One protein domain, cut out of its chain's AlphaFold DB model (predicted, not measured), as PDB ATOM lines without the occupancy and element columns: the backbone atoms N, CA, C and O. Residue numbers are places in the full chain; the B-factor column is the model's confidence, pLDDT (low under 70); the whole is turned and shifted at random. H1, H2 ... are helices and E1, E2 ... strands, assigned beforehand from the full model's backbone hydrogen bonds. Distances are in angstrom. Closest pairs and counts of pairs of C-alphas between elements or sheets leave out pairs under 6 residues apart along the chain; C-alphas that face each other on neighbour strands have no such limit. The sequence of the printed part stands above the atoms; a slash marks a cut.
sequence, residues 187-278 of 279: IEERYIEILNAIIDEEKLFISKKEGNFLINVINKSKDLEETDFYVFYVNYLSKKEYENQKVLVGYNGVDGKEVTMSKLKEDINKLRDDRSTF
ATOM      1  N   ILE A 187      45.424 -51.574  -4.551       94.31
ATOM      2  CA  ILE A 187      45.845 -50.727  -5.686       94.31
ATOM      3  C   ILE A 187      44.822 -49.626  -6.031       94.31
ATOM      4  O   ILE A 187      45.215 -48.476  -6.213       94.31
ATOM      5  N   GLU A 188      43.531 -49.957  -6.123       93.56
ATOM      6  CA  GLU A 188      42.484 -48.988  -6.496       93.56
ATOM      7  C   GLU A 188      42.189 -47.978  -5.379       93.56
ATOM      8  O   GLU A 188      42.058 -46.786  -5.643       93.56
ATOM      9  N   GLU A 189      42.125 -48.441  -4.129       92.50
ATOM     10  CA  GLU A 189      41.903 -47.579  -2.959       92.50
ATOM     11  C   GLU A 189      43.071 -46.606  -2.790       92.50
ATOM     12  O   GLU A 189      42.875 -45.396  -2.721       92.50
ATOM     13  N   ARG A 190      44.304 -47.123  -2.851       94.31
ATOM     14  CA  ARG A 190      45.531 -46.327  -2.809       94.31
ATOM     15  C   ARG A 190      45.579 -45.284  -3.919       94.31
ATOM     16  O   ARG A 190      46.031 -44.170  -3.682       94.31
ATOM     17  N   TYR A 191      45.142 -45.637  -5.127       94.88
ATOM     18  CA  TYR A 191      45.085 -44.694  -6.240       94.88
ATOM     19  C   TYR A 191      44.177 -43.507  -5.910       94.88
ATOM     20  O   TYR A 191      44.631 -42.370  -5.995       94.88
ATOM     21  N   ILE A 192      42.938 -43.758  -5.476       93.94
ATOM     22  CA  ILE A 192      41.971 -42.701  -5.138       93.94
ATOM     23  C   ILE A 192      42.491 -41.823  -3.996       93.94
ATOM     24  O   ILE A 192      42.474 -40.596  -4.103       93.94
ATOM     25  N   GLU A 193      42.999 -42.442  -2.933       93.62
ATOM     26  CA  GLU A 193      43.534 -41.744  -1.763       93.62
ATOM     27  C   GLU A 193      44.738 -40.853  -2.117       93.62
ATOM     28  O   GLU A 193      44.820 -39.702  -1.691       93.62
ATOM     29  N   ILE A 194      45.619 -41.309  -3.011       93.06
ATOM     30  CA  ILE A 194      46.742 -40.496  -3.493       93.06
ATOM     31  C   ILE A 194      46.271 -39.317  -4.338       93.06
ATOM     32  O   ILE A 194      46.813 -38.226  -4.193       93.06
ATOM     33  N   LEU A 195      45.267 -39.490  -5.200       94.25
ATOM     34  CA  LEU A 195      44.719 -38.360  -5.954       94.25
ATOM     35  C   LEU A 195      44.092 -37.318  -5.024       94.25
ATOM     36  O   LEU A 195      44.310 -36.123  -5.218       94.25
ATOM     37  N   ASN A 196      43.361 -37.764  -4.000       92.69
ATOM     38  CA  ASN A 196      42.824 -36.891  -2.960       92.69
ATOM     39  C   ASN A 196      43.943 -36.118  -2.249       92.69
ATOM     40  O   ASN A 196      43.870 -34.894  -2.171       92.69
ATOM     41  N   ALA A 197      45.012 -36.801  -1.830       91.94
ATOM     42  CA  ALA A 197      46.159 -36.170  -1.184       91.94
ATOM     43  C   ALA A 197      46.873 -35.146  -2.087       91.94
ATOM     44  O   ALA A 197      47.198 -34.060  -1.619       91.94
ATOM     45  N   ILE A 198      47.039 -35.422  -3.388       91.81
ATOM     46  CA  ILE A 198      47.606 -34.454  -4.352       91.81
ATOM     47  C   ILE A 198      46.742 -33.188  -4.438       91.81
ATOM     48  O   ILE A 198      47.276 -32.082  -4.514       91.81
ATOM     49  N   ILE A 199      45.414 -33.339  -4.436       89.94
ATOM     50  CA  ILE A 199      44.475 -32.208  -4.470       89.94
ATOM     51  C   ILE A 199      44.528 -31.420  -3.154       89.94
ATOM     52  O   ILE A 199      44.482 -30.194  -3.186       89.94
ATOM     53  N   ASP A 200      44.618 -32.103  -2.011       89.06
ATOM     54  CA  ASP A 200      44.616 -31.479  -0.684       89.06
ATOM     55  C   ASP A 200      45.946 -30.807  -0.317       89.06
ATOM     56  O   ASP A 200      45.955 -29.823   0.423       89.06
ATOM     57  N   GLU A 201      47.070 -31.343  -0.791       86.69
ATOM     58  CA  GLU A 201      48.414 -30.802  -0.539       86.69
ATOM     59  C   GLU A 201      48.876 -29.832  -1.618       86.69
ATOM     60  O   GLU A 201      49.835 -29.095  -1.396       86.69
ATOM     61  N   GLU A 202      48.220 -29.854  -2.783       90.88
ATOM     62  CA  GLU A 202      48.632 -29.145  -3.997       90.88
ATOM     63  C   GLU A 202      50.108 -29.402  -4.350       90.88
ATOM     64  O   GLU A 202      50.784 -28.589  -4.981       90.88
ATOM     65  N   LYS A 203      50.619 -30.571  -3.956       91.62
ATOM     66  CA  LYS A 203      52.009 -30.991  -4.102       91.62
ATOM     67  C   LYS A 203      52.076 -32.463  -4.456       91.62
ATOM     68  O   LYS A 203      51.224 -33.259  -4.067       91.62
ATOM     69  N   LEU A 204      53.107 -32.821  -5.208       93.00
ATOM     70  CA  LEU A 204      53.415 -34.203  -5.528       93.00
ATOM     71  C   LEU A 204      54.898 -34.384  -5.836       93.00
ATOM     72  O   LEU A 204      55.629 -33.445  -6.141       93.00
ATOM     73  N   PHE A 205      55.312 -35.638  -5.824       92.06
ATOM     74  CA  PHE A 205      56.627 -36.095  -6.218       92.06
ATOM     75  C   PHE A 205      56.544 -36.765  -7.581       92.06
ATOM     76  O   PHE A 205      55.777 -37.716  -7.762       92.06
ATOM     77  N   ILE A 206      57.349 -36.291  -8.531       90.94
ATOM     78  CA  ILE A 206      57.411 -36.835  -9.887       90.94
ATOM     79  C   ILE A 206      58.793 -37.396 -10.195       90.94
ATOM     80  O   ILE A 206      59.811 -36.850  -9.788       90.94
ATOM     81  N   SER A 207      58.852 -38.474 -10.969       88.69
ATOM     82  CA  SER A 207      60.077 -38.844 -11.682       88.69
ATOM     83  C   SER A 207      59.752 -39.237 -13.109       88.69
ATOM     84  O   SER A 207      58.674 -39.760 -13.407       88.69
ATOM     85  N   LYS A 208      60.702 -38.960 -14.000       86.25
ATOM     86  CA  LYS A 208      60.609 -39.260 -15.424       86.25
ATOM     87  C   LYS A 208      61.736 -40.217 -15.788       86.25
ATOM     88  O   LYS A 208      62.894 -39.811 -15.844       86.25
ATOM     89  N   LYS A 209      61.404 -41.482 -16.051       77.31
ATOM     90  CA  LYS A 209      62.364 -42.487 -16.535       77.31
ATOM     91  C   LYS A 209      61.859 -43.076 -17.845       77.31
ATOM     92  O   LYS A 209      60.736 -43.560 -17.913       77.31
ATOM     93  N   GLU A 210      62.681 -42.979 -18.891       69.31
ATOM     94  CA  GLU A 210      62.443 -43.614 -20.202       69.31
ATOM     95  C   GLU A 210      61.071 -43.301 -20.842       69.31
ATOM     96  O   GLU A 210      60.526 -44.097 -21.598       69.31
ATOM     97  N   GLY A 211      60.504 -42.121 -20.559       69.62
ATOM     98  CA  GLY A 211      59.206 -41.690 -21.098       69.62
ATOM     99  C   GLY A 211      57.984 -42.092 -20.263       69.62
ATOM    100  O   GLY A 211      56.880 -41.678 -20.600       69.62
ATOM    101  N   ASN A 212      58.174 -42.821 -19.160       81.44
ATOM    102  CA  ASN A 212      57.126 -43.098 -18.181       81.44
ATOM    103  C   ASN A 212      57.240 -42.141 -16.989       81.44
ATOM    104  O   ASN A 212      58.344 -41.811 -16.537       81.44
ATOM    105  N   PHE A 213      56.088 -41.710 -16.477       89.31
ATOM    106  CA  PHE A 213      56.005 -40.902 -15.265       89.31
ATOM    107  C   PHE A 213      55.707 -41.780 -14.056       89.31
ATOM    108  O   PHE A 213      54.888 -42.692 -14.126       89.31
ATOM    109  N   LEU A 214      56.332 -41.464 -12.932       90.56
ATOM    110  CA  LEU A 214      55.956 -41.988 -11.626       90.56
ATOM    111  C   LEU A 214      55.513 -40.816 -10.755       90.56
ATOM    112  O   LEU A 214      56.255 -39.844 -10.636       90.56
ATOM    113  N   ILE A 215      54.325 -40.932 -10.160       91.44
ATOM    114  CA  ILE A 215      53.718 -39.929  -9.284       91.44
ATOM    115  C   ILE A 215      53.461 -40.535  -7.911       91.44
ATOM    116  O   ILE A 215      52.843 -41.594  -7.788       91.44
ATOM    117  N   ASN A 216      53.902 -39.825  -6.881       90.56
ATOM    118  CA  ASN A 216      53.680 -40.161  -5.483       90.56
ATOM    119  C   ASN A 216      53.431 -38.892  -4.658       90.56
ATOM    120  O   ASN A 216      53.730 -37.793  -5.105       90.56
ATOM    121  N   VAL A 217      52.909 -39.054  -3.443       88.00
ATOM    122  CA  VAL A 217      52.761 -37.965  -2.451       88.00
ATOM    123  C   VAL A 217      53.838 -38.014  -1.369       88.00
ATOM    124  O   VAL A 217      54.079 -37.026  -0.693       88.00
ATOM    125  N   ILE A 218      54.570 -39.128  -1.276       84.94
ATOM    126  CA  ILE A 218      55.753 -39.264  -0.419       84.94
ATOM    127  C   ILE A 218      56.983 -39.511  -1.284       84.94
ATOM    128  O   ILE A 218      56.956 -40.307  -2.232       84.94
ATOM    129  N   ASN A 219      58.100 -38.900  -0.901       80.00
ATOM    130  CA  ASN A 219      59.399 -39.190  -1.483       80.00
ATOM    131  C   ASN A 219      59.938 -40.560  -1.017       80.00
ATOM    132  O   ASN A 219      60.774 -40.651  -0.121       80.00
ATOM    133  N   LYS A 220      59.458 -41.652  -1.627       69.62
ATOM    134  CA  LYS A 220      59.944 -43.018  -1.342       69.62
ATOM    135  C   LYS A 220      61.264 -43.377  -2.039       69.62
ATOM    136  O   LYS A 220      61.849 -44.414  -1.737       69.62
ATOM    137  N   SER A 221      61.735 -42.561  -2.982       66.06
ATOM    138  CA  SER A 221      62.960 -42.807  -3.747       66.06
ATOM    139  C   SER A 221      63.672 -41.493  -4.023       66.06
ATOM    140  O   SER A 221      63.059 -40.588  -4.574       66.06
ATOM    141  N   LYS A 222      64.984 -41.428  -3.756       64.38
ATOM    142  CA  LYS A 222      65.833 -40.238  -3.980       64.38
ATOM    143  C   LYS A 222      65.806 -39.678  -5.415       64.38
ATOM    144  O   LYS A 222      66.330 -38.593  -5.632       64.38
ATOM    145  N   ASP A 223      65.207 -40.401  -6.360       75.88
ATOM    146  CA  ASP A 223      65.041 -40.004  -7.760       75.88
ATOM    147  C   ASP A 223      63.768 -39.171  -8.028       75.88
ATOM    148  O   ASP A 223      63.496 -38.837  -9.181       75.88
ATOM    149  N   LEU A 224      62.943 -38.905  -7.008       81.75
ATOM    150  CA  LEU A 224      61.709 -38.128  -7.130       81.75
ATOM    151  C   LEU A 224      61.941 -36.636  -6.842       81.75
ATOM    152  O   LEU A 224      62.476 -36.271  -5.794       81.75
ATOM    153  N   GLU A 225      61.466 -35.779  -7.744       86.88
ATOM    154  CA  GLU A 225      61.480 -34.320  -7.616       86.88
ATOM    155  C   GLU A 225      60.140 -33.821  -7.053       86.88
ATOM    156  O   GLU A 225      59.076 -34.208  -7.544       86.88
ATOM    157  N   GLU A 226      60.179 -32.963  -6.026       91.12
ATOM    158  CA  GLU A 226      58.984 -32.277  -5.513       91.12
ATOM    159  C   GLU A 226      58.532 -31.213  -6.521       91.12
ATOM    160  O   GLU A 226      59.321 -30.371  -6.952       91.12
ATOM    161  N   THR A 227      57.251 -31.228  -6.880       92.06
ATOM    162  CA  THR A 227      56.626 -30.201  -7.710       92.06
ATOM    163  C   THR A 227      55.270 -29.810  -7.142       92.06
ATOM    164  O   THR A 227      54.510 -30.630  -6.628       92.06
ATOM    165  N   ASP A 228      54.939 -28.537  -7.307       92.81
ATOM    166  CA  ASP A 228      53.589 -28.032  -7.097       92.81
ATOM    167  C   ASP A 228      52.621 -28.665  -8.119       92.81
ATOM    168  O   ASP A 228      52.972 -28.866  -9.293       92.81
ATOM    169  N   PHE A 229      51.409 -28.996  -7.672       93.25
ATOM    170  CA  PHE A 229      50.371 -29.624  -8.485       93.25
ATOM    171  C   PHE A 229      49.942 -28.744  -9.659       93.25
ATOM    172  O   PHE A 229      49.767 -29.255 -10.764       93.25
ATOM    173  N   TYR A 230      49.835 -27.428  -9.476       91.56
ATOM    174  CA  TYR A 230      49.497 -26.509 -10.559       91.56
ATOM    175  C   TYR A 230      50.583 -26.502 -11.639       91.56
ATOM    176  O   TYR A 230      50.284 -26.582 -12.835       91.56
ATOM    177  N   VAL A 231      51.852 -26.481 -11.227       93.06
ATOM    178  CA  VAL A 231      52.995 -26.553 -12.150       93.06
ATOM    179  C   VAL A 231      52.977 -27.869 -12.924       93.06
ATOM    180  O   VAL A 231      53.109 -27.861 -14.151       93.06
ATOM    181  N   PHE A 232      52.755 -28.994 -12.239       93.56
ATOM    182  CA  PHE A 232      52.621 -30.304 -12.873       93.56
ATOM    183  C   PHE A 232      51.448 -30.346 -13.862       93.56
ATOM    184  O   PHE A 232      51.592 -30.816 -14.996       93.56
ATOM    185  N   TYR A 233      50.300 -29.802 -13.463       92.44
ATOM    186  CA  TYR A 233      49.091 -29.791 -14.270       92.44
ATOM    187  C   TYR A 233      49.303 -29.026 -15.578       92.44
ATOM    188  O   TYR A 233      49.015 -29.536 -16.662       92.44
ATOM    189  N   VAL A 234      49.862 -27.818 -15.500       93.38
ATOM    190  CA  VAL A 234      50.130 -26.981 -16.675       93.38
ATOM    191  C   VAL A 234      51.209 -27.606 -17.560       93.38
ATOM    192  O   VAL A 234      51.031 -27.701 -18.775       93.38
ATOM    193  N   ASN A 235      52.313 -28.074 -16.979       92.75
ATOM    194  CA  ASN A 235      53.465 -28.511 -17.762       92.75
ATOM    195  C   ASN A 235      53.327 -29.912 -18.362       92.75
ATOM    196  O   ASN A 235      53.962 -30.161 -19.392       92.75
ATOM    197  N   TYR A 236      52.507 -30.783 -17.763       91.75
ATOM    198  CA  TYR A 236      52.370 -32.181 -18.172       91.75
ATOM    199  C   TYR A 236      50.919 -32.573 -18.475       91.75
ATOM    200  O   TYR A 236      50.613 -32.846 -19.634       91.75
ATOM    201  N   LEU A 237      50.006 -32.546 -17.491       91.25
ATOM    202  CA  LEU A 237      48.621 -33.029 -17.676       91.25
ATOM    203  C   LEU A 237      47.841 -32.262 -18.752       91.25
ATOM    204  O   LEU A 237      46.953 -32.817 -19.399       91.25
ATOM    205  N   SER A 238      48.121 -30.970 -18.933       89.94
ATOM    206  CA  SER A 238      47.373 -30.122 -19.864       89.94
ATOM    207  C   SER A 238      47.818 -30.251 -21.324       89.94
ATOM    208  O   SER A 238      47.076 -29.844 -22.221       89.94
ATOM    209  N   LYS A 239      49.004 -30.818 -21.583       92.44
ATOM    210  CA  LYS A 239      49.593 -30.824 -22.922       92.44
ATOM    211  C   LYS A 239      49.267 -32.099 -23.689       92.44
ATOM    212  O   LYS A 239      49.503 -33.211 -23.223       92.44
ATOM    213  N   LYS A 240      48.859 -31.914 -24.946       89.19
ATOM    214  CA  LYS A 240      48.522 -33.003 -25.878       89.19
ATOM    215  C   LYS A 240      49.665 -33.992 -26.119       89.19
ATOM    216  O   LYS A 240      49.416 -35.169 -26.340       89.19
ATOM    217  N   GLU A 241      50.913 -33.529 -26.047       90.62
ATOM    218  CA  GLU A 241      52.103 -34.374 -26.238       90.62
ATOM    219  C   GLU A 241      52.262 -35.466 -25.162       90.62
ATOM    220  O   GLU A 241      52.900 -36.490 -25.414       90.62
ATOM    221  N   TYR A 242      51.657 -35.274 -23.982       89.62
ATOM    222  CA  TYR A 242      51.740 -36.207 -22.858       89.62
ATOM    223  C   TYR A 242      50.485 -37.070 -22.683       89.62
ATOM    224  O   TYR A 242      50.546 -38.033 -21.928       89.62
ATOM    225  N   GLU A 243      49.375 -36.796 -23.380       89.44
ATOM    226  CA  GLU A 243      48.059 -37.426 -23.135       89.44
ATOM    227  C   GLU A 243      48.086 -38.964 -23.111       89.44
ATOM    228  O   GLU A 243      47.451 -39.580 -22.251       89.44
ATOM    229  N   ASN A 244      48.844 -39.570 -24.030       90.94
ATOM    230  CA  ASN A 244      48.953 -41.023 -24.180       90.94
ATOM    231  C   ASN A 244      50.110 -41.639 -23.380       90.94
ATOM    232  O   ASN A 244      50.310 -42.852 -23.438       90.94
ATOM    233  N   GLN A 245      50.894 -40.832 -22.659       91.12
ATOM    234  CA  GLN A 245      51.998 -41.349 -21.855       91.12
ATOM    235  C   GLN A 245      51.467 -42.064 -20.619       91.12
ATOM    236  O   GLN A 245      50.489 -41.635 -19.995       91.12
ATOM    237  N   LYS A 246      52.124 -43.175 -20.290       91.81
ATOM    238  CA  LYS A 246      51.808 -43.971 -19.113       91.81
ATOM    239  C   LYS A 246      52.359 -43.295 -17.870       91.81
ATOM    240  O   LYS A 246      53.488 -42.797 -17.849       91.81
ATOM    241  N   VAL A 247      51.543 -43.308 -16.831       92.75
ATOM    242  CA  VAL A 247      51.882 -42.805 -15.515       92.75
ATOM    243  C   VAL A 247      51.544 -43.857 -14.474       92.75
ATOM    244  O   VAL A 247      50.435 -44.388 -14.439       92.75
ATOM    245  N   LEU A 248      52.531 -44.177 -13.649       93.12
ATOM    246  CA  LEU A 248      52.382 -45.039 -12.493       93.12
ATOM    247  C   LEU A 248      52.101 -44.151 -11.283       93.12
ATOM    248  O   LEU A 248      52.913 -43.293 -10.943       93.12
ATOM    249  N   VAL A 249      50.954 -44.337 -10.642       93.25
ATOM    250  CA  VAL A 249      50.533 -43.558  -9.474       93.25
ATOM    251  C   VAL A 249      50.542 -44.460  -8.246       93.25
ATOM    252  O   VAL A 249      50.044 -45.587  -8.284       93.25
ATOM    253  N   GLY A 250      51.118 -43.976  -7.148       90.62
ATOM    254  CA  GLY A 250      51.077 -44.694  -5.879       90.62
ATOM    255  C   GLY A 250      51.951 -45.929  -5.825       90.62
ATOM    256  O   GLY A 250      51.521 -46.974  -5.337       90.62
ATOM    257  N   TYR A 251      53.175 -45.823  -6.332       90.00
ATOM    258  CA  TYR A 251      54.129 -46.921  -6.253       90.00
ATOM    259  C   TYR A 251      54.631 -47.107  -4.818       90.00
ATOM    260  O   TYR A 251      55.231 -46.191  -4.248       90.00
ATOM    261  N   ASN A 252      54.416 -48.292  -4.242       86.88
ATOM    262  CA  ASN A 252      54.822 -48.623  -2.870       86.88
ATOM    263  C   ASN A 252      56.168 -49.370  -2.774       86.88
ATOM    264  O   ASN A 252      56.604 -49.662  -1.663       86.88
ATOM    265  N   GLY A 253      56.823 -49.661  -3.905       85.19
ATOM    266  CA  GLY A 253      58.032 -50.493  -3.974       85.19
ATOM    267  C   GLY A 253      57.802 -51.889  -4.562       85.19
ATOM    268  O   GLY A 253      58.775 -52.558  -4.899       85.19
ATOM    269  N   VAL A 254      56.541 -52.305  -4.711       86.25
ATOM    270  CA  VAL A 254      56.132 -53.580  -5.321       86.25
ATOM    271  C   VAL A 254      55.225 -53.323  -6.521       86.25
ATOM    272  O   VAL A 254      55.491 -53.816  -7.613       86.25
ATOM    273  N   ASP A 255      54.178 -52.519  -6.334       89.44
ATOM    274  CA  ASP A 255      53.163 -52.236  -7.344       89.44
ATOM    275  C   ASP A 255      52.650 -50.788  -7.269       89.44
ATOM    276  O   ASP A 255      52.951 -50.023  -6.348       89.44
ATOM    277  N   GLY A 256      51.888 -50.386  -8.284       90.38
ATOM    278  CA  GLY A 256      51.253 -49.076  -8.411       90.38
ATOM    279  C   GLY A 256      50.160 -49.121  -9.476       90.38
ATOM    280  O   GLY A 256      50.088 -50.071 -10.259       90.38
ATOM    281  N   LYS A 257      49.301 -48.102  -9.515       94.75
ATOM    282  CA  LYS A 257      48.239 -48.011 -10.517       94.75
ATOM    283  C   LYS A 257      48.786 -47.375 -11.792       94.75
ATOM    284  O   LYS A 257      49.163 -46.206 -11.788       94.75
ATOM    285  N   GLU A 258      48.828 -48.134 -12.882       93.94
ATOM    286  CA  GLU A 258      49.189 -47.611 -14.203       93.94
ATOM    287  C   GLU A 258      47.945 -47.043 -14.906       93.94
ATOM    288  O   GLU A 258      46.947 -47.743 -15.088       93.94
ATOM    289  N   VAL A 259      48.009 -45.774 -15.312       94.50
ATOM    290  CA  VAL A 259      46.987 -45.090 -16.121       94.50
ATOM    291  C   VAL A 259      47.653 -44.247 -17.214       94.50
ATOM    292  O   VAL A 259      48.875 -44.122 -17.263       94.50
ATOM    293  N   THR A 260      46.869 -43.672 -18.125       93.94
ATOM    294  CA  THR A 260      47.361 -42.644 -19.058       93.94
ATOM    295  C   THR A 260      47.214 -41.255 -18.444       93.94
ATOM    296  O   THR A 260      46.336 -41.038 -17.608       93.94
ATOM    297  N   MET A 261      48.019 -40.282 -18.880       93.44
ATOM    298  CA  MET A 261      47.878 -38.886 -18.431       93.44
ATOM    299  C   MET A 261      46.476 -38.317 -18.678       93.44
ATOM    300  O   MET A 261      45.950 -37.592 -17.835       93.44
ATOM    301  N   SER A 262      45.846 -38.668 -19.805       93.56
ATOM    302  CA  SER A 262      44.459 -38.278 -20.090       93.56
ATOM    303  C   SER A 262      43.485 -38.824 -19.040       93.56
ATOM    304  O   SER A 262      42.648 -38.080 -18.526       93.56
ATOM    305  N   LYS A 263      43.647 -40.098 -18.655       95.38
ATOM    306  CA  LYS A 263      42.805 -40.731 -17.638       95.38
ATOM    307  C   LYS A 263      43.044 -40.147 -16.246       95.38
ATOM    308  O   LYS A 263      42.090 -39.814 -15.553       95.38
ATOM    309  N   LEU A 264      44.306 -39.931 -15.885       94.69
ATOM    310  CA  LEU A 264      44.692 -39.281 -14.635       94.69
ATOM    311  C   LEU A 264      44.055 -37.889 -14.501       94.69
ATOM    312  O   LEU A 264      43.488 -37.557 -13.464       94.69
ATOM    313  N   LYS A 265      44.105 -37.086 -15.569       94.38
ATOM    314  CA  LYS A 265      43.475 -35.760 -15.613       94.38
ATOM    315  C   LYS A 265      41.961 -35.835 -15.402       94.38
ATOM    316  O   LYS A 265      41.413 -35.009 -14.679       94.38
ATOM    317  N   GLU A 266      41.290 -36.785 -16.051       94.69
ATOM    318  CA  GLU A 266      39.847 -37.000 -15.894       94.69
ATOM    319  C   GLU A 266      39.490 -37.343 -14.442       94.69
ATOM    320  O   GLU A 266      38.581 -36.738 -13.877       94.69
ATOM    321  N   ASP A 267      40.223 -38.278 -13.835       95.12
ATOM    322  CA  ASP A 267      39.958 -38.751 -12.476       95.12
ATOM    323  C   ASP A 267      40.196 -37.644 -11.433       95.12
ATOM    324  O   ASP A 267      39.370 -37.448 -10.543       95.12
ATOM    325  N   ILE A 268      41.264 -36.850 -11.583       93.06
ATOM    326  CA  ILE A 268      41.530 -35.686 -10.720       93.06
ATOM    327  C   ILE A 268      40.418 -34.638 -10.838       93.06
ATOM    328  O   ILE A 268      39.952 -34.108  -9.828       93.06
ATOM    329  N   ASN A 269      39.980 -34.332 -12.064       91.56
ATOM    330  CA  ASN A 269      38.914 -33.354 -12.279       91.56
ATOM    331  C   ASN A 269      37.591 -33.829 -11.674       91.56
ATOM    332  O   ASN A 269      36.936 -33.043 -11.002       91.56
ATOM    333  N   LYS A 270      37.247 -35.116 -11.817       92.56
ATOM    334  CA  LYS A 270      36.065 -35.707 -11.172       92.56
ATOM    335  C   LYS A 270      36.095 -35.540  -9.655       92.56
ATOM    336  O   LYS A 270      35.149 -35.001  -9.096       92.56
ATOM    337  N   LEU A 271      37.203 -35.902  -9.002       91.69
ATOM    338  CA  LEU A 271      37.346 -35.738  -7.549       91.69
ATOM    339  C   LEU A 271      37.204 -34.273  -7.111       91.69
ATOM    340  O   LEU A 271      36.600 -33.981  -6.078       91.69
ATOM    341  N   ARG A 272      37.741 -33.333  -7.895       87.19
ATOM    342  CA  ARG A 272      37.622 -31.898  -7.618       87.19
ATOM    343  C   ARG A 272      36.193 -31.384  -7.809       87.19
ATOM    344  O   ARG A 272      35.720 -30.607  -6.979       87.19
ATOM    345  N   ASP A 273      35.525 -31.813  -8.874       86.62
ATOM    346  CA  ASP A 273      34.155 -31.422  -9.207       86.62
ATOM    347  C   ASP A 273      33.164 -31.965  -8.170       86.62
ATOM    348  O   ASP A 273      32.336 -31.197  -7.666       86.62
ATOM    349  N   ASP A 274      33.325 -33.228  -7.761       83.50
ATOM    350  CA  ASP A 274      32.544 -33.868  -6.697       83.50
ATOM    351  C   ASP A 274      32.700 -33.098  -5.376       83.50
ATOM    352  O   ASP A 274      31.720 -32.760  -4.720       83.50
ATOM    353  N   ARG A 275      33.922 -32.699  -5.004       77.69
ATOM    354  CA  ARG A 275      34.165 -31.865  -3.809       77.69
ATOM    355  C   ARG A 275      33.563 -30.461  -3.919       77.69
ATOM    356  O   ARG A 275      33.196 -29.877  -2.900       77.69
ATOM    357  N   SER A 276      33.480 -29.900  -5.126       70.69
ATOM    358  CA  SER A 276      32.900 -28.569  -5.352       70.69
ATOM    359  C   SER A 276      31.375 -28.559  -5.238       70.69
ATOM    360  O   SER A 276      30.806 -27.537  -4.873       70.69
ATOM    361  N   THR A 277      30.717 -29.695  -5.498       60.75
ATOM    362  CA  THR A 277      29.253 -29.822  -5.433       60.75
ATOM    363  C   THR A 277      28.718 -29.952  -4.003       60.75
ATOM    364  O   THR A 277      27.523 -29.765  -3.789       60.75
ATOM    365  N   PHE A 278      29.586 -30.228  -3.022       51.72
ATOM    366  CA  PHE A 278      29.245 -30.339  -1.595       51.72
ATOM    367  C   PHE A 278      29.660 -29.120  -0.740       51.72
ATOM    368  O   PHE A 278      29.528 -29.176   0.485       51.72
TER     369      PHE A 278
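Overview. This is residues 187 to 278 of the 279 residues of an uncharacterized protein of Fusobacterium pseudoperiodonticum (UniProt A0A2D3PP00). A strongly twisted sheet of five strands is packed with three helices: H1 runs along the strands, H2 covers part of E1, and H3 stands up from the sheet. H2 and H3 are on the same face, and the free end of H3 with the last residue, residues 273 to 278, sticks out from the body. The printed part has 92 residues, with the order H1, E1, E2, E3, H2, E4, E5, H3 and the mixed sheet order E3, E1, E2, E4, E5. The class is mixed, helices and strands; the whole is compact, with a radius of gyration of the C-alphas of 12.3 A and spans of 38 by 27 by 22 A.

Arrangement. H1, residues 187 to 201, is on the sheet at a height over the sheet of 8.8 A. It lies only just over E1, residues 203 to 209, and E4, residues 246 to 249, with 3 of its C-alphas on each, and runs along the strands, at 3 degrees to E1 on the local plane. E1 forms an antiparallel hairpin with E2, residues 212 to 216; N 207 and O 214 are 3.0 A apart. The edge strand E3, residues 225 to 228, is antiparallel to E1, with N 206 and O 225 at 2.9 A. H2, residues 229 to 237, has a height over the sheet of 7.7 A and lies only just over E1, with 3 C-alphas on it. E3, H2 and E4 make a split strand-helix-strand unit, two strands of one sheet that are not neighbours, with a helix between them along the chain and E1 and E2 between them in the sheet; its crossover is right-handed. E4 is parallel to E2, with N 215 and O 248 at 2.9 A, and forms a hairpin with the edge strand E5, residues 257 to 260, with N 249 and O 257 at 2.8 A. H3, residues 261 to 277, lies over E5. Its residues 261 to 265 alone touch H2, the closest C-alphas being those of Leu 237 and Met 261, 6.0 A, at a steep tilt of 39 degrees. Its residues 268 to 272 alone touch H1, at Leu 195 and Ile 268, whose C-alphas are 6.3 A apart. In H1, H2 and H3 every O i to N i+4 pair is within hydrogen-bond range.

Along the chain. H1 begins at C-alpha 187, (45.845, -50.727, -5.686), and is 20.7 A long. E1 is 19.8 A, E2 13.5 A, E3 10.1 A, H2 10.0 A, E4 9.7 A and E5 10.1 A. H3 is 24.5 A long and ends at C-alpha 277, (29.253, -29.822, -5.433).

Size, cuts and confidence. The C-alphas of Glu 210 and Phe 278, the two farthest apart, are 40.3 A apart. The printed part has no cut, and no link is long. The mean pLDDT of the printed part is 88.3; residues 210 to 211, 220 to 222 and 277 to 278 are under 70.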